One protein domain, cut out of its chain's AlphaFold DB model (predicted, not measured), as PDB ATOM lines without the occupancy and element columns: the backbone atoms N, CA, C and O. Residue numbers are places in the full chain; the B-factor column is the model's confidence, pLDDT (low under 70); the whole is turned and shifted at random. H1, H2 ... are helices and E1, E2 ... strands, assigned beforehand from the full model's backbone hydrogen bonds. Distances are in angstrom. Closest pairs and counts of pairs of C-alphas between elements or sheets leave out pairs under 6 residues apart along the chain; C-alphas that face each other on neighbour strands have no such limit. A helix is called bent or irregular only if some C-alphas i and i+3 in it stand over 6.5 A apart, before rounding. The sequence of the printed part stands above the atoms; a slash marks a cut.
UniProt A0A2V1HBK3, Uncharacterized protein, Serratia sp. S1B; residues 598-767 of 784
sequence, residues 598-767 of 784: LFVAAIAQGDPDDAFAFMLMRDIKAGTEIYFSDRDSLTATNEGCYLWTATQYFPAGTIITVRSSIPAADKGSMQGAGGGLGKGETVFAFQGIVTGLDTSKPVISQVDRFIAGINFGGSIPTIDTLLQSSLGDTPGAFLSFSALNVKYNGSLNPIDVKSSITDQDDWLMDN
ATOM      1  N   LEU A 598       1.476 -51.702  40.706       96.69
ATOM      2  CA  LEU A 598       0.147 -51.327  40.221       96.69
ATOM      3  C   LEU A 598      -0.922 -52.038  41.047       96.69
ATOM      4  O   LEU A 598      -0.818 -53.241  41.275       96.69
ATOM      5  N   PHE A 599      -1.951 -51.315  41.490       97.31
ATOM      6  CA  PHE A 599      -3.112 -51.953  42.110       97.31
ATOM      7  C   PHE A 599      -3.888 -52.753  41.061       97.31
ATOM      8  O   PHE A 599      -4.133 -52.270  39.959       97.31
ATOM      9  N   VAL A 600      -4.286 -53.972  41.424       96.81
ATOM     10  CA  VAL A 600      -5.025 -54.908  40.560       96.81
ATOM     11  C   VAL A 600      -6.350 -55.362  41.179       96.81
ATOM     12  O   VAL A 600      -7.138 -56.026  40.512       96.81
ATOM     13  N   ALA A 601      -6.639 -55.005  42.433       94.44
ATOM     14  CA  ALA A 601      -7.960 -55.189  43.039       94.44
ATOM     15  C   ALA A 601      -8.168 -54.276  44.257       94.44
ATOM     16  O   ALA A 601      -7.198 -53.939  44.937       94.44
ATOM     17  N   ALA A 602      -9.425 -53.946  44.555       92.06
ATOM     18  CA  ALA A 602      -9.870 -53.325  45.805       92.06
ATOM     19  C   ALA A 602     -11.324 -53.735  46.119       92.06
ATOM     20  O   ALA A 602     -12.170 -53.755  45.221       92.06
ATOM     21  N   ILE A 603     -11.603 -54.087  47.376       87.88
ATOM     22  CA  ILE A 603     -12.880 -54.632  47.867       87.88
ATOM     23  C   ILE A 603     -13.194 -53.984  49.221       87.88
ATOM     24  O   ILE A 603     -12.392 -54.092  50.146       87.88
ATOM     25  N   ALA A 604     -14.361 -53.342  49.333       79.88
ATOM     26  CA  ALA A 604     -14.716 -52.460  50.458       79.88
ATOM     27  C   ALA A 604     -16.053 -52.795  51.156       79.88
ATOM     28  O   ALA A 604     -16.658 -51.969  51.839       79.88
ATOM     29  N   GLN A 605     -16.619 -53.980  50.916       65.44
ATOM     30  CA  GLN A 605     -17.799 -54.476  51.651       65.44
ATOM     31  C   GLN A 605     -17.648 -55.937  52.089       65.44
ATOM     32  O   GLN A 605     -18.642 -56.629  52.332       65.44
ATOM     33  N   GLY A 606     -16.405 -56.402  52.193       56.97
ATOM     34  CA  GLY A 606     -16.038 -57.804  52.053       56.97
ATOM     35  C   GLY A 606     -16.284 -58.721  53.247       56.97
ATOM     36  O   GLY A 606     -15.761 -59.828  53.186       56.97
ATOM     37  N   ASP A 607     -17.033 -58.311  54.288       52.50
ATOM     38  CA  ASP A 607     -17.163 -59.028  55.578       52.50
ATOM     39  C   ASP A 607     -17.081 -60.567  55.403       52.50
ATOM     40  O   ASP A 607     -18.010 -61.165  54.836       52.50
ATOM     41  N   PRO A 608     -15.959 -61.198  55.812       53.81
ATOM     42  CA  PRO A 608     -14.992 -60.677  56.788       53.81
ATOM     43  C   PRO A 608     -13.858 -59.757  56.297       53.81
ATOM     44  O   PRO A 608     -13.279 -59.086  57.148       53.81
ATOM     45  N   ASP A 609     -13.513 -59.683  55.008       68.56
ATOM     46  CA  ASP A 609     -12.212 -59.125  54.603       68.56
ATOM     47  C   ASP A 609     -12.328 -58.000  53.563       68.56
ATOM     48  O   ASP A 609     -12.453 -58.240  52.361       68.56
ATOM     49  N   ASP A 610     -12.216 -56.754  54.029       84.56
ATOM     50  CA  ASP A 610     -11.788 -55.657  53.162       84.56
ATOM     51  C   ASP A 610     -10.354 -55.941  52.702       84.56
ATOM     52  O   ASP A 610      -9.459 -56.231  53.511       84.56
ATOM     53  N   ALA A 611     -10.140 -55.909  51.390       90.44
ATOM     54  CA  ALA A 611      -8.884 -56.333  50.795       90.44
ATOM     55  C   ALA A 611      -8.565 -55.553  49.525       90.44
ATOM     56  O   ALA A 611      -9.444 -55.121  48.782       90.44
ATOM     57  N   PHE A 612      -7.281 -55.431  49.239       93.25
ATOM     58  CA  PHE A 612      -6.782 -54.920  47.974       93.25
ATOM     59  C   PHE A 612      -5.585 -55.758  47.535       93.25
ATOM     60  O   PHE A 612      -4.967 -56.453  48.341       93.25
ATOM     61  N   ALA A 613      -5.248 -55.711  46.252       95.75
ATOM     62  CA  ALA A 613      -4.085 -56.413  45.727       95.75
ATOM     63  C   ALA A 613      -3.264 -55.510  44.816       95.75
ATOM     64  O   ALA A 613      -3.810 -54.638  44.133       95.75
ATOM     65  N   PHE A 614      -1.955 -55.738  44.789       97.56
ATOM     66  CA  PHE A 614      -1.026 -55.032  43.916       97.56
ATOM     67  C   PHE A 614      -0.028 -55.994  43.270       97.56
ATOM     68  O   PHE A 614       0.383 -56.986  43.872       97.56
ATOM     69  N   MET A 615       0.359 -55.691  42.033       97.12
ATOM     70  CA  MET A 615       1.401 -56.389  41.288       97.12
ATOM     71  C   MET A 615       2.718 -55.624  41.387       97.12
ATOM     72  O   MET A 615       2.739 -54.400  41.239       97.12
ATOM     73  N   LEU A 616       3.820 -56.344  41.586       96.56
ATOM     74  CA  LEU A 616       5.172 -55.807  41.456       96.56
ATOM     75  C   LEU A 616       5.548 -55.722  39.975       96.56
ATOM     76  O   LEU A 616       5.577 -56.734  39.286       96.56
ATOM     77  N   MET A 617       5.873 -54.537  39.468       93.31
ATOM     78  CA  MET A 617       6.197 -54.335  38.044       93.31
ATOM     79  C   MET A 617       7.685 -54.496  37.729       93.31
ATOM     80  O   MET A 617       8.112 -54.361  36.581       93.31
ATOM     81  N   ARG A 618       8.477 -54.782  38.758       89.94
ATOM     82  CA  ARG A 618       9.890 -55.128  38.685       89.94
ATOM     83  C   ARG A 618      10.261 -56.009  39.867       89.94
ATOM     84  O   ARG A 618       9.487 -56.146  40.812       89.94
ATOM     85  N   ASP A 619      11.471 -56.536  39.826       86.69
ATOM     86  CA  ASP A 619      12.045 -57.272  40.941       86.69
ATOM     87  C   ASP A 619      12.174 -56.378  42.184       86.69
ATOM     88  O   ASP A 619      12.651 -55.235  42.103       86.69
ATOM     89  N   ILE A 620      11.754 -56.920  43.328       89.12
ATOM     90  CA  ILE A 620      11.782 -56.271  44.637       89.12
ATOM     91  C   ILE A 620      12.685 -57.049  45.582       89.12
ATOM     92  O   ILE A 620      12.528 -58.252  45.805       89.12
ATOM     93  N   LYS A 621      13.635 -56.334  46.176       83.88
ATOM     94  CA  LYS A 621      14.582 -56.879  47.145       83.88
ATOM     95  C   LYS A 621      13.924 -57.076  48.505       83.88
ATOM     96  O   LYS A 621      13.085 -56.273  48.922       83.88
ATOM     97  N   ALA A 622      14.401 -58.084  49.235       82.06
ATOM     98  CA  ALA A 622      14.060 -58.271  50.642       82.06
ATOM     99  C   ALA A 622      14.364 -56.996  51.454       82.06
ATOM    100  O   ALA A 622      15.327 -56.282  51.174       82.06
ATOM    101  N   GLY A 623      13.533 -56.710  52.452       84.38
ATOM    102  CA  GLY A 623      13.587 -55.502  53.272       84.38
ATOM    103  C   GLY A 623      12.956 -54.261  52.633       84.38
ATOM    104  O   GLY A 623      12.885 -53.232  53.294       84.38
ATOM    105  N   THR A 624      12.489 -54.321  51.380       92.75
ATOM    106  CA  THR A 624      11.746 -53.205  50.771       92.75
ATOM    107  C   THR A 624      10.423 -52.986  51.492       92.75
ATOM    108  O   THR A 624       9.638 -53.918  51.658       92.75
ATOM    109  N   GLU A 625      10.183 -51.742  51.897       95.44
ATOM    110  CA  GLU A 625       9.015 -51.316  52.661       95.44
ATOM    111  C   GLU A 625       8.069 -50.454  51.815       95.44
ATOM    112  O   GLU A 625       8.513 -49.572  51.068       95.44
ATOM    113  N   ILE A 626       6.764 -50.699  51.954       97.69
ATOM    114  CA  ILE A 626       5.682 -49.925  51.332       97.69
ATOM    115  C   ILE A 626       4.617 -49.647  52.390       97.69
ATOM    116  O   ILE A 626       4.042 -50.575  52.954       97.69
ATOM    117  N   TYR A 627       4.326 -48.375  52.644       97.00
ATOM    118  CA  TYR A 627       3.170 -47.991  53.444       97.00
ATOM    119  C   TYR A 627       1.930 -47.903  52.570       97.00
ATOM    120  O   TYR A 627       1.988 -47.401  51.447       97.00
ATOM    121  N   PHE A 628       0.803 -48.315  53.130       95.56
ATOM    122  CA  PHE A 628      -0.518 -48.167  52.546       95.56
ATOM    123  C   PHE A 628      -1.425 -47.400  53.506       95.56
ATOM    124  O   PHE A 628      -1.284 -47.499  54.730       95.56
ATOM    125  N   SER A 629      -2.343 -46.612  52.958       93.31
ATOM    126  CA  SER A 629      -3.361 -45.896  53.724       93.31
ATOM    127  C   SER A 629      -4.592 -45.644  52.861       93.31
ATOM    128  O   SER A 629      -4.481 -45.529  51.644       93.31
ATOM    129  N   ASP A 630      -5.745 -45.561  53.508       90.12
ATOM    130  CA  ASP A 630      -7.070 -45.268  52.951       90.12
ATOM    131  C   ASP A 630      -7.505 -43.813  53.210       90.12
ATOM    132  O   ASP A 630      -8.681 -43.470  53.133       90.12
ATOM    133  N   ARG A 631      -6.552 -42.941  53.564       88.69
ATOM    134  CA  ARG A 631      -6.860 -41.614  54.094       88.69
ATOM    135  C   ARG A 631      -7.476 -40.639  53.101       88.69
ATOM    136  O   ARG A 631      -6.846 -40.337  52.093       88.69
ATOM    137  N   ASP A 632      -8.552 -39.954  53.491       88.06
ATOM    138  CA  ASP A 632      -9.178 -38.877  52.704       88.06
ATOM    139  C   ASP A 632      -8.256 -37.651  52.512       88.06
ATOM    140  O   ASP A 632      -8.400 -36.854  51.573       88.06
ATOM    141  N   SER A 633      -7.301 -37.458  53.430       88.44
ATOM    142  CA  SER A 633      -6.222 -36.464  53.350       88.44
ATOM    143  C   SER A 633      -5.049 -36.846  54.258       88.44
ATOM    144  O   SER A 633      -5.231 -37.533  55.261       88.44
ATOM    145  N   LEU A 634      -3.845 -36.321  53.998       87.25
ATOM    146  CA  LEU A 634      -2.673 -36.594  54.852       87.25
ATOM    147  C   LEU A 634      -2.858 -36.182  56.326       87.25
ATOM    148  O   LEU A 634      -2.166 -36.698  57.201       87.25
ATOM    149  N   THR A 635      -3.784 -35.263  56.613       85.12
ATOM    150  CA  THR A 635      -4.081 -34.775  57.967       85.12
ATOM    151  C   THR A 635      -5.263 -35.479  58.636       85.12
ATOM    152  O   THR A 635      -5.509 -35.223  59.817       85.12
ATOM    153  N   ALA A 636      -5.991 -36.355  57.934       83.56
ATOM    154  CA  ALA A 636      -7.019 -37.195  58.546       83.56
ATOM    155  C   ALA A 636      -6.382 -38.106  59.608       83.56
ATOM    156  O   ALA A 636      -5.219 -38.474  59.484       83.56
ATOM    157  N   THR A 637      -7.090 -38.426  60.698       72.50
ATOM    158  CA  THR A 637      -6.512 -39.174  61.848       72.50
ATOM    159  C   THR A 637      -7.339 -40.381  62.287       72.50
ATOM    160  O   THR A 637      -6.985 -41.051  63.256       72.50
ATOM    161  N   ASN A 638      -8.443 -40.644  61.595       69.31
ATOM    162  CA  ASN A 638      -9.450 -41.662  61.901       69.31
ATOM    163  C   ASN A 638      -9.443 -42.828  60.896       69.31
ATOM    164  O   ASN A 638     -10.424 -43.558  60.832       69.31
ATOM    165  N   GLU A 639      -8.358 -42.975  60.139       78.19
ATOM    166  CA  GLU A 639      -8.217 -43.875  58.988       78.19
ATOM    167  C   GLU A 639      -6.911 -44.676  59.090       78.19
ATOM    168  O   GLU A 639      -5.941 -44.245  59.749       78.19
ATOM    169  N   GLY A 640      -6.915 -45.849  58.461       82.75
ATOM    170  CA  GLY A 640      -5.888 -46.871  58.555       82.75
ATOM    171  C   GLY A 640      -4.562 -46.452  57.925       82.75
ATOM    172  O   GLY A 640      -4.478 -45.688  56.962       82.75
ATOM    173  N   CYS A 641      -3.476 -46.961  58.496       90.44
ATOM    174  CA  CYS A 641      -2.170 -46.955  57.852       90.44
ATOM    175  C   CYS A 641      -1.400 -48.193  58.303       90.44
ATOM    176  O   CYS A 641      -1.403 -48.522  59.492       90.44
ATOM    177  N   TYR A 642      -0.781 -48.889  57.360       91.44
ATOM    178  CA  TYR A 642      -0.084 -50.148  57.602       91.44
ATOM    179  C   TYR A 642       1.120 -50.280  56.667       91.44
ATOM    180  O   TYR A 642       1.162 -49.680  55.595       91.44
ATOM    181  N   LEU A 643       2.124 -51.030  57.112       95.38
ATOM    182  CA  LEU A 643       3.399 -51.252  56.436       95.38
ATOM    183  C   LEU A 643       3.445 -52.678  55.901       95.38
ATOM    184  O   LEU A 643       3.224 -53.618  56.661       95.38
ATOM    185  N   TRP A 644       3.765 -52.826  54.622       97.12
ATOM    186  CA  TRP A 644       4.177 -54.088  54.027       97.12
ATOM    187  C   TRP A 644       5.699 -54.124  53.888       97.12
ATOM    188  O   TRP A 644       6.299 -53.155  53.414       97.12
ATOM    189  N   THR A 645       6.312 -55.250  54.242       95.19
ATOM    190  CA  THR A 645       7.748 -55.494  54.064       95.19
ATOM    191  C   THR A 645       7.964 -56.750  53.226       95.19
ATOM    192  O   THR A 645       7.432 -57.822  53.531       95.19
ATOM    193  N   ALA A 646       8.804 -56.638  52.198       91.62
ATOM    194  CA  ALA A 646       9.282 -57.782  51.439       91.62
ATOM    195  C   ALA A 646      10.172 -58.664  52.335       91.62
ATOM    196  O   ALA A 646      11.312 -58.313  52.627       91.62
ATOM    197  N   THR A 647       9.684 -59.815  52.793       84.94
ATOM    198  CA  THR A 647      10.456 -60.724  53.670       84.94
ATOM    199  C   THR A 647      11.558 -61.487  52.934       84.94
ATOM    200  O   THR A 647      12.474 -62.026  53.553       84.94
ATOM    201  N   GLN A 648      11.479 -61.517  51.606       78.62
ATOM    202  CA  GLN A 648      12.414 -62.162  50.696       78.62
ATOM    203  C   GLN A 648      12.463 -61.389  49.371       78.62
ATOM    204  O   GLN A 648      11.772 -60.384  49.198       78.62
ATOM    205  N   TYR A 649      13.291 -61.855  48.440       82.06
ATOM    206  CA  TYR A 649      13.240 -61.394  47.059       82.06
ATOM    207  C   TYR A 649      11.909 -61.800  46.412       82.06
ATOM    208  O   TYR A 649      11.498 -62.959  46.525       82.06
ATOM    209  N   PHE A 650      11.272 -60.867  45.707       83.50
ATOM    210  CA  PHE A 650      10.077 -61.121  44.908       83.50
ATOM    211  C   PHE A 650      10.323 -60.703  43.454       83.50
ATOM    212  O   PHE A 650      10.694 -59.550  43.221       83.50
ATOM    213  N   PRO A 651      10.134 -61.601  42.471       80.19
ATOM    214  CA  PRO A 651      10.293 -61.251  41.065       80.19
ATOM    215  C   PRO A 651       9.157 -60.344  40.568       80.19
ATOM    216  O   PRO A 651       8.051 -60.334  41.125       80.19
ATOM    217  N   ALA A 652       9.415 -59.625  39.476       88.00
ATOM    218  CA  ALA A 652       8.384 -58.912  38.724       88.00
ATOM    219  C   ALA A 652       7.207 -59.841  38.364       88.00
ATOM    220  O   ALA A 652       7.398 -60.997  37.994       88.00
ATOM    221  N   GLY A 653       5.983 -59.328  38.461       88.75
ATOM    222  CA  GLY A 653       4.736 -60.065  38.250       88.75
ATOM    223  C   GLY A 653       4.178 -60.762  39.476       88.75
ATOM    224  O   GLY A 653       3.040 -61.219  39.432       88.75
ATOM    225  N   THR A 654       4.906 -60.778  40.594       92.38
ATOM    226  CA  THR A 654       4.332 -61.231  41.865       92.38
ATOM    227  C   THR A 654       3.142 -60.342  42.234       92.38
ATOM    228  O   THR A 654       3.285 -59.121  42.332       92.38
ATOM    229  N   ILE A 655       1.979 -60.956  42.467       96.06
ATOM    230  CA  ILE A 655       0.788 -60.290  43.003       96.06
ATOM    231  C   ILE A 655       0.703 -60.570  44.503       96.06
ATOM    232  O   ILE A 655       0.829 -61.721  44.932       96.06
ATOM    233  N   ILE A 656       0.493 -59.509  45.277       96.94
ATOM    234  CA  ILE A 656       0.330 -59.539  46.727       96.94
ATOM    235  C   ILE A 656      -1.080 -59.066  47.058       96.94
ATOM    236  O   ILE A 656      -1.503 -57.998  46.612       96.94
ATOM    237  N   THR A 657      -1.788 -59.856  47.855       95.06
ATOM    238  CA  THR A 657      -3.097 -59.525  48.419       95.06
ATOM    239  C   THR A 657      -2.920 -59.077  49.863       95.06
ATOM    240  O   THR A 657      -2.294 -59.772  50.659       95.06
ATOM    241  N   VAL A 658      -3.493 -57.925  50.210       93.06
ATOM    242  CA  VAL A 658      -3.475 -57.352  51.557       93.06
ATOM    243  C   VAL A 658      -4.897 -57.263  52.087       93.06
ATOM    244  O   VAL A 658      -5.778 -56.703  51.437       93.06
ATOM    245  N   ARG A 659      -5.097 -57.769  53.302       89.94
ATOM    246  CA  ARG A 659      -6.319 -57.569  54.087       89.94
ATOM    247  C   ARG A 659      -6.123 -56.384  55.018       89.94
ATOM    248  O   ARG A 659      -5.106 -56.327  55.708       89.94
ATOM    249  N   SER A 660      -7.057 -55.438  55.034       85.00
ATOM    250  CA  SER A 660      -6.875 -54.159  55.735       85.00
ATOM    251  C   SER A 660      -7.453 -54.150  57.153       85.00
ATOM    252  O   SER A 660      -6.869 -53.525  58.040       85.00
ATOM    253  N   SER A 661      -8.562 -54.859  57.405       82.12
ATOM    254  CA  SER A 661      -9.246 -54.846  58.711       82.12
ATOM    255  C   SER A 661      -8.406 -55.499  59.813       82.12
ATOM    256  O   SER A 661      -8.321 -54.984  60.926       82.12
ATOM    257  N   ILE A 662      -7.747 -56.614  59.481       82.94
ATOM    258  CA  ILE A 662      -6.681 -57.240  60.271       82.94
ATOM    259  C   ILE A 662      -5.471 -57.338  59.335       82.94
ATOM    260  O   ILE A 662      -5.457 -58.242  58.496       82.94
ATOM    261  N   PRO A 663      -4.488 -56.420  59.438       87.44
ATOM    262  CA  PRO A 663      -3.371 -56.345  58.506       87.44
ATOM    263  C   PRO A 663      -2.653 -57.681  58.338       87.44
ATOM    264  O   PRO A 663      -1.986 -58.171  59.247       87.44
ATOM    265  N   ALA A 664      -2.797 -58.263  57.154       90.00
ATOM    266  CA  ALA A 664      -2.156 -59.506  56.750       90.00
ATOM    267  C   ALA A 664      -1.937 -59.490  55.235       90.00
ATOM    268  O   ALA A 664      -2.736 -58.900  54.507       90.00
ATOM    269  N   ALA A 665      -0.875 -60.146  54.774       93.12
ATOM    270  CA  ALA A 665      -0.597 -60.346  53.356       93.12
ATOM    271  C   ALA A 665      -0.366 -61.834  53.070       93.12
ATOM    272  O   ALA A 665       0.153 -62.543  53.933       93.12
ATOM    273  N   ASP A 666      -0.745 -62.297  51.878       91.88
ATOM    274  CA  ASP A 666      -0.457 -63.662  51.407       91.88
ATOM    275  C   ASP A 666       1.050 -63.874  51.163       91.88
ATOM    276  O   ASP A 666       1.576 -64.970  51.360       91.88
ATOM    277  N   LYS A 667       1.761 -62.803  50.784       92.31
ATOM    278  CA  LYS A 667       3.213 -62.761  50.566       92.31
ATOM    279  C   LYS A 667       3.826 -61.538  51.257       92.31
ATOM    280  O   LYS A 667       3.301 -60.430  51.156       92.31
ATOM    281  N   GLY A 668       4.969 -61.716  51.922       92.38
ATOM    282  CA  GLY A 668       5.620 -60.671  52.727       92.38
ATOM    283  C   GLY A 668       5.078 -60.596  54.159       92.38
ATOM    284  O   GLY A 668       4.468 -61.545  54.649       92.38
ATOM    285  N   SER A 669       5.324 -59.487  54.856       92.81
ATOM    286  CA  SER A 669       4.818 -59.254  56.217       92.81
ATOM    287  C   SER A 669       4.088 -57.922  56.329       92.81
ATOM    288  O   SER A 669       4.496 -56.955  55.692       92.81
ATOM    289  N   MET A 670       3.060 -57.865  57.180       93.25
ATOM    290  CA  MET A 670       2.279 -56.656  57.463       93.25
ATOM    291  C   MET A 670       2.460 -56.182  58.909       93.25
ATOM    292  O   MET A 670       2.544 -57.002  59.823       93.25
ATOM    293  N   GLN A 671       2.442 -54.865  59.120       93.06
ATOM    294  CA  GLN A 671       2.387 -54.220  60.436       93.06
ATOM    295  C   GLN A 671       1.367 -53.069  60.439       93.06
ATOM    296  O   GLN A 671       1.282 -52.317  59.470       93.06
ATOM    297  N   GLY A 672       0.622 -52.898  61.534       89.62
ATOM    298  CA  GLY A 672      -0.299 -51.780  61.754       89.62
ATOM    299  C   GLY A 672      -1.591 -52.177  62.469       89.62
ATOM    300  O   GLY A 672      -1.937 -53.353  62.559       89.62
ATOM    301  N   ALA A 673      -2.323 -51.183  62.979       82.69
ATOM    302  CA  ALA A 673      -3.557 -51.405  63.744       82.69
ATOM    303  C   ALA A 673      -4.773 -51.851  62.901       82.69
ATOM    304  O   ALA A 673      -5.767 -52.299  63.470       82.69
ATOM    305  N   GLY A 674      -4.691 -51.736  61.572       79.00
ATOM    306  CA  GLY A 674      -5.780 -52.059  60.647       79.00
ATOM    307  C   GLY A 674      -6.836 -50.967  60.501       79.00
ATOM    308  O   GLY A 674      -6.844 -49.974  61.230       79.00
ATOM    309  N   GLY A 675      -7.708 -51.145  59.513       81.38
ATOM    310  CA  GLY A 675      -8.803 -50.240  59.164       81.38
ATOM    311  C   GLY A 675      -9.746 -50.896  58.153       81.38
ATOM    312  O   GLY A 675      -9.313 -51.711  57.336       81.38
ATOM    313  N   GLY A 676     -11.040 -50.599  58.251       81.25
ATOM    314  CA  GLY A 676     -12.006 -51.037  57.241       81.25
ATOM    315  C   GLY A 676     -11.947 -50.122  56.024       81.25
ATOM    316  O   GLY A 676     -11.723 -48.931  56.203       81.25
ATOM    317  N   LEU A 677     -12.174 -50.680  54.837       85.31
ATOM    318  CA  LEU A 677     -12.336 -49.902  53.613       85.31
ATOM    319  C   LEU A 677     -13.822 -49.577  53.438       85.31
ATOM    320  O   LEU A 677     -14.668 -50.463  53.348       85.31
ATOM    321  N   GLY A 678     -14.165 -48.300  53.448       74.94
ATOM    322  CA  GLY A 678     -15.515 -47.768  53.344       74.94
ATOM    323  C   GLY A 678     -15.991 -47.483  51.915       74.94
ATOM    324  O   GLY A 678     -15.365 -47.787  50.901       74.94
ATOM    325  N   LYS A 679     -17.187 -46.884  51.817       74.06
ATOM    326  CA  LYS A 679     -17.791 -46.509  50.530       74.06
ATOM    327  C   LYS A 679     -17.190 -45.204  50.019       74.06
ATOM    328  O   LYS A 679     -17.502 -44.152  50.575       74.06
ATOM    329  N   GLY A 680     -16.489 -45.262  48.890       74.62
ATOM    330  CA  GLY A 680     -15.964 -44.061  48.245       74.62
ATOM    331  C   GLY A 680     -14.627 -43.642  48.841       74.62
ATOM    332  O   GLY A 680     -14.540 -42.543  49.379       74.62
ATOM    333  N   GLU A 681     -13.630 -44.517  48.756       84.44
ATOM    334  CA  GLU A 681     -12.316 -44.341  49.375       84.44
ATOM    335  C   GLU A 681     -11.187 -44.469  48.356       84.44
ATOM    336  O   GLU A 681     -11.375 -44.908  47.218       84.44
ATOM    337  N   THR A 682      -9.996 -44.061  48.789       92.25
ATOM    338  CA  THR A 682      -8.767 -44.208  48.016       92.25
ATOM    339  C   THR A 682      -7.714 -44.902  48.842       92.25
ATOM    340  O   THR A 682      -7.241 -44.346  49.827       92.25
ATOM    341  N   VAL A 683      -7.291 -46.081  48.391       94.12
ATOM    342  CA  VAL A 683      -6.104 -46.744  48.933       94.12
ATOM    343  C   VAL A 683      -4.894 -46.257  48.152       94.12
ATOM    344  O   VAL A 683      -4.870 -46.317  46.924       94.12
ATOM    345  N   PHE A 684      -3.870 -45.782  48.850       95.75
ATOM    346  CA  PHE A 684      -2.632 -45.328  48.229       95.75
ATOM    347  C   PHE A 684      -1.396 -45.914  48.893       95.75
ATOM    348  O   PHE A 684      -1.370 -46.169  50.096       95.75
ATOM    349  N   ALA A 685      -0.361 -46.101  48.080       97.75
ATOM    350  CA  ALA A 685       0.929 -46.653  48.449       97.75
ATOM    351  C   ALA A 685       2.009 -45.566  48.445       97.75
ATOM    352  O   ALA A 685       2.084 -44.753  47.516       97.75
ATOM    353  N   PHE A 686       2.879 -45.563  49.452       97.75
ATOM    354  CA  PHE A 686       3.955 -44.583  49.581       97.75
ATOM    355  C   PHE A 686       5.171 -45.126  50.348       97.75
ATOM    356  O   PHE A 686       5.093 -46.119  51.065       97.75
ATOM    357  N   GLN A 687       6.310 -44.447  50.203       97.00
ATOM    358  CA  GLN A 687       7.463 -44.572  51.102       97.00
ATOM    359  C   GLN A 687       7.598 -43.282  51.919       97.00
ATOM    360  O   GLN A 687       7.361 -42.187  51.398       97.00
ATOM    361  N   GLY A 688       7.918 -43.404  53.207       94.69
ATOM    362  CA  GLY A 688       7.961 -42.276  54.136       94.69
ATOM    363  C   GLY A 688       8.093 -42.709  55.595       94.69
ATOM    364  O   GLY A 688       8.537 -43.816  55.890       94.69
ATOM    365  N   ILE A 689       7.679 -41.832  56.511       92.56
ATOM    366  CA  ILE A 689       7.748 -42.057  57.958       92.56
ATOM    367  C   ILE A 689       6.348 -41.982  58.557       92.56
ATOM    368  O   ILE A 689       5.702 -40.925  58.561       92.56
ATOM    369  N   VAL A 690       5.916 -43.093  59.153       92.19
ATOM    370  CA  VAL A 690       4.683 -43.181  59.935       92.19
ATOM    371  C   VAL A 690       5.032 -43.421  61.396       92.19
ATOM    372  O   VAL A 690       5.832 -44.289  61.732       92.19
ATOM    373  N   THR A 691       4.427 -42.642  62.287       90.75
ATOM    374  CA  THR A 691       4.605 -42.799  63.735       90.75
ATOM    375  C   THR A 691       3.360 -43.422  64.355       90.75
ATOM    376  O   THR A 691       2.237 -43.123  63.950       90.75
ATOM    377  N   GLY A 692       3.561 -44.309  65.334       88.44
ATOM    378  CA  GLY A 692       2.462 -44.985  66.027       88.44
ATOM    379  C   GLY A 692       1.657 -45.935  65.135       88.44
ATOM    380  O   GLY A 692       0.439 -45.982  65.276       88.44
ATOM    381  N   LEU A 693       2.320 -46.666  64.229       89.00
ATOM    382  CA  LEU A 693       1.684 -47.562  63.249       89.00
ATOM    383  C   LEU A 693       0.735 -48.595  63.892       89.00
ATOM    384  O   LEU A 693      -0.355 -48.836  63.383       89.00
ATOM    385  N   ASP A 694       1.106 -49.125  65.060       88.00
ATOM    386  CA  ASP A 694       0.312 -50.110  65.818       88.00
ATOM    387  C   ASP A 694      -0.709 -49.476  66.784       88.00
ATOM    388  O   ASP A 694      -1.298 -50.149  67.630       88.00
ATOM    389  N   THR A 695      -0.913 -48.160  66.706       85.56
ATOM    390  CA  THR A 695      -1.915 -47.453  67.515       85.56
ATOM    391  C   THR A 695      -3.182 -47.212  66.705       85.56
ATOM    392  O   THR A 695      -3.145 -47.166  65.484       85.56
ATOM    393  N   SER A 696      -4.310 -46.950  67.368       80.31
ATOM    394  CA  SER A 696      -5.576 -46.652  66.680       80.31
ATOM    395  C   SER A 696      -5.584 -45.318  65.908       80.31
ATOM    396  O   SER A 696      -6.634 -44.920  65.412       80.31
ATOM    397  N   LYS A 697      -4.477 -44.559  65.916       85.19
ATOM    398  CA  LYS A 697      -4.333 -43.238  65.281       85.19
ATOM    399  C   LYS A 697      -2.905 -43.045  64.750       85.19
ATOM    400  O   LYS A 697      -2.182 -42.190  65.273       85.19
ATOM    401  N   PRO A 698      -2.474 -43.819  63.740       88.12
ATOM    402  CA  PRO A 698      -1.156 -43.628  63.146       88.12
ATOM    403  C   PRO A 698      -1.041 -42.217  62.550       88.12
ATOM    404  O   PRO A 698      -2.037 -41.616  62.140       88.12
ATOM    405  N   VAL A 699       0.164 -41.653  62.507       89.62
ATOM    406  CA  VAL A 699       0.405 -40.322  61.931       89.62
ATOM    407  C   VAL A 699       1.419 -40.439  60.807       89.62
ATOM    408  O   VAL A 699       2.580 -40.771  61.055       89.62
ATOM    409  N   ILE A 700       0.986 -40.118  59.584       92.75
ATOM    410  CA  ILE A 700       1.871 -39.942  58.429       92.75
ATOM    411  C   ILE A 700       2.654 -38.645  58.654       92.75
ATOM    412  O   ILE A 700       2.176 -37.547  58.379       92.75
ATOM    413  N   SER A 701       3.838 -38.775  59.247       89.75
ATOM    414  CA  SER A 701       4.684 -37.636  59.620       89.75
ATOM    415  C   SER A 701       5.491 -37.093  58.442       89.75
ATOM    416  O   SER A 701       5.818 -35.907  58.416       89.75
ATOM    417  N   GLN A 702       5.777 -37.951  57.462       93.75
ATOM    418  CA  GLN A 702       6.496 -37.608  56.245       93.75
ATOM    419  C   GLN A 702       6.108 -38.580  55.132       93.75
ATOM    420  O   GLN A 702       6.052 -39.788  55.355       93.75
ATOM    421  N   VAL A 703       5.879 -38.050  53.932       95.38
ATOM    422  CA  VAL A 703       5.817 -38.837  52.699       95.38
ATOM    423  C   VAL A 703       7.049 -38.467  51.893       95.38
ATOM    424  O   VAL A 703       7.178 -37.318  51.476       95.38
ATOM    425  N   ASP A 704       7.953 -39.421  51.690       94.06
ATOM    426  CA  ASP A 704       9.093 -39.218  50.798       94.06
ATOM    427  C   ASP A 704       8.613 -39.248  49.356       94.06
ATOM    428  O   ASP A 704       9.020 -38.423  48.535       94.06
ATOM    429  N   ARG A 705       7.736 -40.209  49.043       93.94
ATOM    430  CA  ARG A 705       7.219 -40.410  47.693       93.94
ATOM    431  C   ARG A 705       5.923 -41.217  47.685       93.94
ATOM    432  O   ARG A 705       5.837 -42.257  48.338       93.94
ATOM    433  N   PHE A 706       4.982 -40.822  46.836       97.44
ATOM    434  CA  PHE A 706       3.857 -41.673  46.449       97.44
ATOM    435  C   PHE A 706       4.276 -42.668  45.356       97.44
ATOM    436  O   PHE A 706       5.195 -42.400  44.578       97.44
ATOM    437  N   ILE A 707       3.633 -43.834  45.334       97.50
ATOM    438  CA  ILE A 707       3.969 -44.946  44.432       97.50
ATOM    439  C   ILE A 707       2.758 -45.333  43.583       97.50
ATOM    440  O   ILE A 707       2.880 -45.433  42.366       97.50
ATOM    441  N   ALA A 708       1.595 -45.528  44.200       97.50
ATOM    442  CA  ALA A 708       0.371 -45.871  43.485       97.50
ATOM    443  C   ALA A 708      -0.871 -45.416  44.265       97.50
ATOM    444  O   ALA A 708      -0.790 -45.176  45.469       97.50
ATOM    445  N   GLY A 709      -2.021 -45.339  43.601       96.38
ATOM    446  CA  GLY A 709      -3.321 -45.090  44.213       96.38
ATOM    447  C   GLY A 709      -4.450 -45.769  43.444       96.38
ATOM    448  O   GLY A 709      -4.409 -45.862  42.218       96.38
ATOM    449  N   ILE A 710      -5.462 -46.241  44.161       94.94
ATOM    450  CA  ILE A 710      -6.704 -46.748  43.590       94.94
ATOM    451  C   ILE A 710      -7.885 -46.138  44.334       94.94
ATOM    452  O   ILE A 710      -8.057 -46.328  45.537       94.94
ATOM    453  N   ASN A 711      -8.684 -45.385  43.594       93.75
ATOM    454  CA  ASN A 711      -9.927 -44.786  44.036       93.75
ATOM    455  C   ASN A 711     -11.107 -45.666  43.600       93.75
ATOM    456  O   ASN A 711     -11.176 -46.090  42.444       93.75
ATOM    457  N   PHE A 712     -12.040 -45.938  44.508       88.75
ATOM    458  CA  PHE A 712     -13.211 -46.772  44.241       88.75
ATOM    459  C   PHE A 712     -14.451 -46.219  44.951       88.75
ATOM    460  O   PHE A 712     -14.372 -45.568  45.988       88.75
ATOM    461  N   GLY A 713     -15.633 -46.466  44.386       83.50
ATOM    462  CA  GLY A 713     -16.916 -45.974  44.898       83.50
ATOM    463  C   GLY A 713     -17.294 -44.555  44.463       83.50
ATOM    464  O   GLY A 713     -18.309 -44.035  44.928       83.50
ATOM    465  N   GLY A 714     -16.521 -43.933  43.567       75.50
ATOM    466  CA  GLY A 714     -16.876 -42.688  42.872       75.50
ATOM    467  C   GLY A 714     -16.760 -41.380  43.667       75.50
ATOM    468  O   GLY A 714     -17.069 -40.322  43.116       75.50
ATOM    469  N   SER A 715     -16.324 -41.415  44.928       78.19
ATOM    470  CA  SER A 715     -15.949 -40.214  45.692       78.19
ATOM    471  C   SER A 715     -14.538 -39.778  45.312       78.19
ATOM    472  O   SER A 715     -13.687 -40.633  45.146       78.19
ATOM    473  N   ILE A 716     -14.261 -38.475  45.228       80.19
ATOM    474  CA  ILE A 716     -12.904 -37.951  44.981       80.19
ATOM    475  C   ILE A 716     -12.473 -37.154  46.221       80.19
ATOM    476  O   ILE A 716     -12.798 -35.962  46.318       80.19
ATOM    477  N   PRO A 717     -11.829 -37.792  47.214       83.81
ATOM    478  CA  PRO A 717     -11.337 -37.102  48.400       83.81
ATOM    479  C   PRO A 717     -10.176 -36.144  48.085       83.81
ATOM    480  O   PRO A 717      -9.658 -36.066  46.970       83.81
ATOM    481  N   THR A 718      -9.756 -35.358  49.083       88.62
ATOM    482  CA  THR A 718      -8.692 -34.351  48.890       88.62
ATOM    483  C   THR A 718      -7.354 -35.002  48.521       88.62
ATOM    484  O   THR A 718      -6.565 -34.409  47.779       88.62
ATOM    485  N   ILE A 719      -7.102 -36.222  49.008       92.19
ATOM    486  CA  ILE A 719      -5.891 -36.989  48.706       92.19
ATOM    487  C   ILE A 719      -5.722 -37.267  47.204       92.19
ATOM    488  O   ILE A 719      -4.598 -37.225  46.715       92.19
ATOM    489  N   ASP A 720      -6.805 -37.435  46.441       92.38
ATOM    490  CA  ASP A 720      -6.749 -37.793  45.017       92.38
ATOM    491  C   ASP A 720      -6.062 -36.721  44.184       92.38
ATOM    492  O   ASP A 720      -5.253 -37.023  43.311       92.38
ATOM    493  N   THR A 721      -6.333 -35.449  44.482       91.50
ATOM    494  CA  THR A 721      -5.677 -34.331  43.788       91.50
ATOM    495  C   THR A 721      -4.171 -34.318  44.079       91.50
ATOM    496  O   THR A 721      -3.352 -34.006  43.207       91.50
ATOM    497  N   LEU A 722      -3.778 -34.691  45.302       93.44
ATOM    498  CA  LEU A 722      -2.371 -34.818  45.676       93.44
ATOM    499  C   LEU A 722      -1.711 -36.022  44.987       93.44
ATOM    500  O   LEU A 722      -0.593 -35.899  44.492       93.44
ATOM    501  N   LEU A 723      -2.400 -37.161  44.910       94.50
ATOM    502  CA  LEU A 723      -1.910 -38.363  44.234       94.50
ATOM    503  C   LEU A 723      -1.760 -38.130  42.730       94.50
ATOM    504  O   LEU A 723      -0.688 -38.378  42.193       94.50
ATOM    505  N   GLN A 724      -2.768 -37.562  42.067       91.31
ATOM    506  CA  GLN A 724      -2.713 -37.244  40.634       91.31
ATOM    507  C   GLN A 724      -1.554 -36.295  40.301       91.31
ATOM    508  O   GLN A 724      -0.846 -36.502  39.319       91.31
ATOM    509  N   SER A 725      -1.303 -35.286  41.141       91.81
ATOM    510  CA  SER A 725      -0.158 -34.384  40.941       91.81
ATOM    511  C   SER A 725       1.199 -35.032  41.245       91.81
ATOM    512  O   SER A 725       2.187 -34.683  40.603       91.81
ATOM    513  N   SER A 726       1.263 -35.978  42.189       92.94
ATOM    514  CA  SER A 726       2.518 -36.612  42.622       92.94
ATOM    515  C   SER A 726       2.924 -37.826  41.781       92.94
ATOM    516  O   SER A 726       4.115 -38.095  41.633       92.94
ATOM    517  N   LEU A 727       1.954 -38.571  41.251       94.69
ATOM    518  CA  LEU A 727       2.171 -39.774  40.439       94.69
ATOM    519  C   LEU A 727       2.394 -39.434  38.951       94.69
ATOM    520  O   LEU A 727       2.977 -40.235  38.211       94.69
ATOM    521  N   GLY A 728       1.987 -38.228  38.535       87.50
ATOM    522  CA  GLY A 728       2.101 -37.736  37.163       87.50
ATOM    523  C   GLY A 728       1.278 -38.561  36.169       87.50
ATOM    524  O   GLY A 728       0.363 -39.284  36.551       87.50
ATOM    525  N   ASP A 729       1.652 -38.504  34.889       85.25
ATOM    526  CA  ASP A 729       0.985 -39.242  33.802       85.25
ATOM    527  C   ASP A 729       1.429 -40.718  33.713       85.25
ATOM    528  O   ASP A 729       1.371 -41.331  32.646       85.25
ATOM    529  N   THR A 730       1.931 -41.297  34.809       91.00
ATOM    530  CA  THR A 730       2.414 -42.684  34.818       91.00
ATOM    531  C   THR A 730       1.229 -43.643  34.645       91.00
ATOM    532  O   THR A 730       0.375 -43.699  35.535       91.00
ATOM    533  N   PRO A 731       1.153 -44.421  33.544       87.06
ATOM    534  CA  PRO A 731      -0.009 -45.263  33.264       87.06
ATOM    535  C   PRO A 731      -0.285 -46.257  34.394       87.06
ATOM    536  O   PRO A 731       0.620 -46.950  34.855       87.06
ATOM    537  N   GLY A 732      -1.536 -46.299  34.855       90.62
ATOM    538  CA  GLY A 732      -1.994 -47.208  35.909       90.62
ATOM    539  C   GLY A 732      -1.525 -46.877  37.330       90.62
ATOM    540  O   GLY A 732      -2.005 -47.504  38.270       90.62
ATOM    541  N   ALA A 733      -0.630 -45.899  37.525       93.88
ATOM    542  CA  ALA A 733      -0.166 -45.537  38.864       93.88
ATOM    543  C   ALA A 733      -1.296 -44.943  39.718       93.88
ATOM    544  O   ALA A 733      -1.303 -45.137  40.929       93.88
ATOM    545  N   PHE A 734      -2.260 -44.253  39.103       95.19
ATOM    546  CA  PHE A 734      -3.516 -43.866  39.742       95.19
ATOM    547  C   PHE A 734      -4.698 -44.397  38.931       95.19
ATOM    548  O   PHE A 734      -4.836 -44.071  37.751       95.19
ATOM    549  N   LEU A 735      -5.552 -45.196  39.563       94.06
ATOM    550  CA  LEU A 735      -6.776 -45.732  38.968       94.06
ATOM    551  C   LEU A 735      -7.991 -45.182  39.711       94.06
ATOM    552  O   LEU A 735      -7.934 -44.978  40.921       94.06
ATOM    553  N   SER A 736      -9.096 -44.957  39.006       92.56
ATOM    554  CA  SER A 736     -10.341 -44.490  39.619       92.56
ATOM    555  C   SER A 736     -11.543 -45.207  39.026       92.56
ATOM    556  O   SER A 736     -11.687 -45.316  37.806       92.56
ATOM    557  N   PHE A 737     -12.413 -45.677  39.916       92.00
ATOM    558  CA  PHE A 737     -13.603 -46.441  39.597       92.00
ATOM    559  C   PHE A 737     -14.818 -45.880  40.333       92.00
ATOM    560  O   PHE A 737     -14.769 -45.507  41.505       92.00
ATOM    561  N   SER A 738     -15.964 -45.887  39.656       89.69
ATOM    562  CA  SER A 738     -17.254 -45.599  40.293       89.69
ATOM    563  C   SER A 738     -17.784 -46.787  41.105       89.69
ATOM    564  O   SER A 738     -18.675 -46.615  41.937       89.69
ATOM    565  N   ALA A 739     -17.245 -47.988  40.871       89.06
ATOM    566  CA  ALA A 739     -17.628 -49.215  41.551       89.06
ATOM    567  C   ALA A 739     -16.912 -49.400  42.896       89.06
ATOM    568  O   ALA A 739     -15.805 -48.908  43.074       89.06
ATOM    569  N   LEU A 740     -17.550 -50.110  43.829       85.94
ATOM    570  CA  LEU A 740     -17.079 -50.367  45.195       85.94
ATOM    571  C   LEU A 740     -16.169 -51.590  45.309       85.94
ATOM    572  O   LEU A 740     -15.360 -51.651  46.226       85.94
ATOM    573  N   ASN A 741     -16.323 -52.557  44.404       88.25
ATOM    574  CA  ASN A 741     -15.455 -53.721  44.319       88.25
ATOM    575  C   ASN A 741     -14.962 -53.846  42.886       88.25
ATOM    576  O   ASN A 741     -15.774 -53.926  41.956       88.25
ATOM    577  N   VAL A 742     -13.645 -53.872  42.724       91.56
ATOM    578  CA  VAL A 742     -12.985 -53.972  41.426       91.56
ATOM    579  C   VAL A 742     -11.871 -55.008  41.475       91.56
ATOM    580  O   VAL A 742     -11.129 -55.087  42.454       91.56
ATOM    581  N   LYS A 743     -11.755 -55.813  40.420       93.88
ATOM    582  CA  LYS A 743     -10.679 -56.794  40.255       93.88
ATOM    583  C   LYS A 743     -10.272 -56.877  38.789       93.88
ATOM    584  O   LYS A 743     -11.121 -57.086  37.926       93.88
ATOM    585  N   TYR A 744      -8.980 -56.731  38.524       95.31
ATOM    586  CA  TYR A 744      -8.422 -56.858  37.187       95.31
ATOM    587  C   TYR A 744      -8.585 -58.291  36.673       95.31
ATOM    588  O   TYR A 744      -8.376 -59.257  37.412       95.31
ATOM    589  N   ASN A 745      -8.987 -58.421  35.415       92.94
ATOM    590  CA  ASN A 745      -9.345 -59.682  34.768       92.94
ATOM    591  C   ASN A 745      -8.730 -59.824  33.363       92.94
ATOM    592  O   ASN A 745      -9.107 -60.719  32.608       92.94
ATOM    593  N   GLY A 746      -7.778 -58.955  33.019       86.94
ATOM    594  CA  GLY A 746      -6.936 -59.110  31.834       86.94
ATOM    595  C   GLY A 746      -5.688 -59.968  32.092       86.94
ATOM    596  O   GLY A 746      -5.581 -60.671  33.099       86.94
ATOM    597  N   SER A 747      -4.730 -59.917  31.160       86.56
ATOM    598  CA  SER A 747      -3.459 -60.659  31.251       86.56
ATOM    599  C   SER A 747      -2.678 -60.258  32.501       86.56
ATOM    600  O   SER A 747      -2.446 -59.077  32.717       86.56
ATOM    601  N   LEU A 748      -2.216 -61.229  33.293       86.12
ATOM    602  CA  LEU A 748      -1.379 -60.986  34.478       86.12
ATOM    603  C   LEU A 748       0.126 -60.962  34.157       86.12
ATOM    604  O   LEU A 748       0.956 -60.921  35.063       86.12
ATOM    605  N   ASN A 749       0.502 -60.979  32.875       82.81
ATOM    606  CA  ASN A 749       1.881 -60.735  32.469       82.81
ATOM    607  C   ASN A 749       2.233 -59.252  32.714       82.81
ATOM    608  O   ASN A 749       1.544 -58.385  32.173       82.81
ATOM    609  N   PRO A 750       3.316 -58.920  33.445       79.00
ATOM    610  CA  PRO A 750       3.677 -57.533  33.761       79.00
ATOM    611  C   PRO A 750       3.808 -56.607  32.550       79.00
ATOM    612  O   PRO A 750       3.534 -55.409  32.647       79.00
ATOM    613  N   ILE A 751       4.240 -57.142  31.404       78.75
ATOM    614  CA  ILE A 751       4.378 -56.368  30.164       78.75
ATOM    615  C   ILE A 751       3.000 -55.936  29.662       78.75
ATOM    616  O   ILE A 751       2.814 -54.766  29.323       78.75
ATOM    617  N   ASP A 752       2.046 -56.864  29.659       82.75
ATOM    618  CA  ASP A 752       0.693 -56.631  29.169       82.75
ATOM    619  C   ASP A 752      -0.060 -55.705  30.126       82.75
ATOM    620  O   ASP A 752      -0.550 -54.663  29.684       82.75
ATOM    621  N   VAL A 753      -0.029 -56.005  31.436       86.69
ATOM    622  CA  VAL A 753      -0.670 -55.212  32.505       86.69
ATOM    623  C   VAL A 753      -0.319 -53.736  32.370       86.69
ATOM    624  O   VAL A 753      -1.195 -52.878  32.418       86.69
ATOM    625  N   LYS A 754       0.956 -53.408  32.136       82.31
ATOM    626  CA  LYS A 754       1.401 -52.015  32.006       82.31
ATOM    627  C   LYS A 754       0.664 -51.242  30.902       82.31
ATOM    628  O   LYS A 754       0.531 -50.023  31.001       82.31
ATOM    629  N   SER A 755       0.224 -51.932  29.852       81.31
ATOM    630  CA  SER A 755      -0.483 -51.344  28.712       81.31
ATOM    631  C   SER A 755      -2.009 -51.413  28.814       81.31
ATOM    632  O   SER A 755      -2.680 -50.578  28.213       81.31
ATOM    633  N   SER A 756      -2.552 -52.360  29.582       89.25
ATOM    634  CA  SER A 756      -3.984 -52.679  29.614       89.25
ATOM    635  C   SER A 756      -4.684 -52.327  30.930       89.25
ATOM    636  O   SER A 756      -5.900 -52.195  30.955       89.25
ATOM    637  N   ILE A 757      -3.951 -52.098  32.025       93.56
ATOM    638  CA  ILE A 757      -4.532 -51.864  33.362       93.56
ATOM    639  C   ILE A 757      -5.468 -50.645  33.435       93.56
ATOM    640  O   ILE A 757      -6.310 -50.560  34.324       93.56
ATOM    641  N   THR A 758      -5.325 -49.685  32.518       92.69
ATOM    642  CA  THR A 758      -6.183 -48.494  32.431       92.69
ATOM    643  C   THR A 758      -7.457 -48.713  31.616       92.69
ATOM    644  O   THR A 758      -8.324 -47.840  31.621       92.69
ATOM    645  N   ASP A 759      -7.566 -49.828  30.889       92.31
ATOM    646  CA  ASP A 759      -8.770 -50.182  30.142       92.31
ATOM    647  C   ASP A 759      -9.826 -50.722  31.106       92.31
ATOM    648  O   ASP A 759      -9.623 -51.742  31.758       92.31
ATOM    649  N   GLN A 760     -10.957 -50.025  31.225       88.44
ATOM    650  CA  GLN A 760     -12.016 -50.413  32.155       88.44
ATOM    651  C   GLN A 760     -12.725 -51.711  31.749       88.44
ATOM    652  O   GLN A 760     -13.311 -52.347  32.623       88.44
ATOM    653  N   ASP A 761     -12.647 -52.123  30.479       89.62
ATOM    654  CA  ASP A 761     -13.265 -53.367  30.003       89.62
ATOM    655  C   ASP A 761     -12.531 -54.619  30.528       89.62
ATOM    656  O   ASP A 761     -13.134 -55.688  30.657       89.62
ATOM    657  N   ASP A 762     -11.263 -54.478  30.926       92.06
ATOM    658  CA  ASP A 762     -10.465 -55.544  31.543       92.06
ATOM    659  C   ASP A 762     -10.703 -55.684  33.059       92.06
ATOM    660  O   ASP A 762     -10.062 -56.504  33.722       92.06
ATOM    661  N   TRP A 763     -11.613 -54.899  33.643       94.00
ATOM    662  CA  TRP A 763     -11.920 -54.945  35.072       94.00
ATOM    663  C   TRP A 763     -13.297 -55.539  35.339       94.00
ATOM    664  O   TRP A 763     -14.321 -55.096  34.823       94.00
ATOM    665  N   LEU A 764     -13.340 -56.500  36.258       92.00
ATOM    666  CA  LEU A 764     -14.589 -56.922  36.872       92.00
ATOM    667  C   LEU A 764     -15.002 -55.876  37.902       92.00
ATOM    668  O   LEU A 764     -14.207 -55.501  38.766       92.00
ATOM    669  N   MET A 765     -16.257 -55.442  37.830       90.25
ATOM    670  CA  MET A 765     -16.840 -54.460  38.740       90.25
ATOM    671  C   MET A 765     -18.157 -54.994  39.300       90.25
ATOM    672  O   MET A 765     -19.031 -55.402  38.534       90.25
ATOM    673  N   ASP A 766     -18.332 -54.966  40.622       82.50
ATOM    674  CA  ASP A 766     -19.601 -55.359  41.247       82.50
ATOM    675  C   ASP A 766     -19.950 -54.464  42.447       82.50
ATOM    676  O   ASP A 766     -19.210 -54.340  43.421       82.50
ATOM    677  N   ASN A 767     -21.130 -53.844  42.357       76.44
ATOM    678  CA  ASN A 767     -21.714 -52.938  43.352       76.44
ATOM    679  C   ASN A 767     -22.898 -53.547  44.117       76.44
ATOM    680  O   ASN A 767     -23.485 -52.893  44.980       76.44
TER     681      ASN A 767
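What this domain is: This is residues 598 to 767 of the 784 residues of an uncharacterized protein of Serratia sp. S1B (UniProt A0A2V1HBK3). Two strongly twisted sheets pack face to face as a sandwich with crossed strands; the face-to-face part does not reach E11, which is apart from the strands of the larger sheet. The larger sheet, E6 E4 E3 E7 E8 E9, holds a long hairpin of two sharply bent strands, E7 and E8, and helix H1 packs across E8 on the side away from the smaller sheet, E5 E2 E1 E10 E11; short helix H2 lies near one end of E1 and E2. The printed part has 170 residues with two named helices and eleven named strands, in the order E1 to E8, H1, E9, E10, H2, E11; the larger sheet is mixed, the smaller antiparallel. The class is mixed, helices and strands, with under half of the residues in named elements. The whole is compact and rounded, with a radius of gyration of the C-alphas of 14.6 A and spans of 39 by 36 by 34 A.

How they stand to each other: E1, residues 598 to 603, and E2, residues 611 to 616, form an antiparallel hairpin, with N 613 and O 601 2.9 A apart. E5, residues 655 to 659, is an edge strand antiparallel to E2, with N 658 and O 612 2.8 A apart. On the other side of E1 is E10, residues 741 to 744, antiparallel, with N 602 and O 742 2.9 A apart. Edge strand E11, residues 763 to 765, is antiparallel to E10, with N 764 and O 743 2.8 A apart. In the larger sheet, E3, residues 625 to 629, and E4, residues 641 to 645, form a hairpin, with N 628 and O 642 2.8 A apart. Edge strand E6, residues 669 to 671, is antiparallel to E4, with N 643 and O 671 2.8 A apart. E7, residues 681 to 691, is antiparallel to E3, with N 627 and O 686 2.9 A apart. E7 forms a hairpin with E8, residues 699 to 712, where N 685 and O 708 are 2.8 A apart. E7 bends by 102 degrees at residue 688 and E8 by 121 degrees at residue 702. Edge strand E9, residues 734 to 736, is parallel to E8, with N 711 and O 735 2.8 A apart. E8, H1, residues 718 to 727, and E9 make a strand-helix-strand unit, two parallel neighbours with a helix between, and its crossover is right-handed. H1 and this sheet make two layers, the helix on one face, at a height over the sheet of 8.1 A and across the strands at 82 degrees to E8 on the local plane. The closest C-alphas of H1 and E8 are those of Ser 726 and Phe 706, 6.5 A apart. In the sandwich, two sheets face to face, the facing parts are 10.0 A centre to centre and the strands cross at 70 degrees; the closest C-alphas of E1 and E8 are those of Leu 598 and Ala 708, 6.4 A apart. H2, residues 750 to 756, is on the smaller sheet and only just over E1, with 3 of its 7 C-alphas. Within hydrogen-bond range are 5 of 6 O i to N i+4 pairs in H1 and 2 of 3 in H2.

Where its parts are: E1 begins at C-alpha 598, (0.147, -51.327, 40.221), and is 15.5 A long; E2 is 16.9 A. E7 measures 22.2 A and E8 23.2 A, from C-alpha 699 at (0.405, -40.322, 61.931). H1 is 14.8 A long and H2 10.0 A. E11 ends at C-alpha 765, (-16.840, -54.460, 38.740).

The domain as a whole: The two C-alphas farthest apart, those of Gly 692 and Asp 761, are 40.2 A apart. The printed part has no cut. The link E3 to E4, 11 residues, is long. The mean pLDDT of the printed part is 88.3; residues 605 to 609 and 638 are under 70.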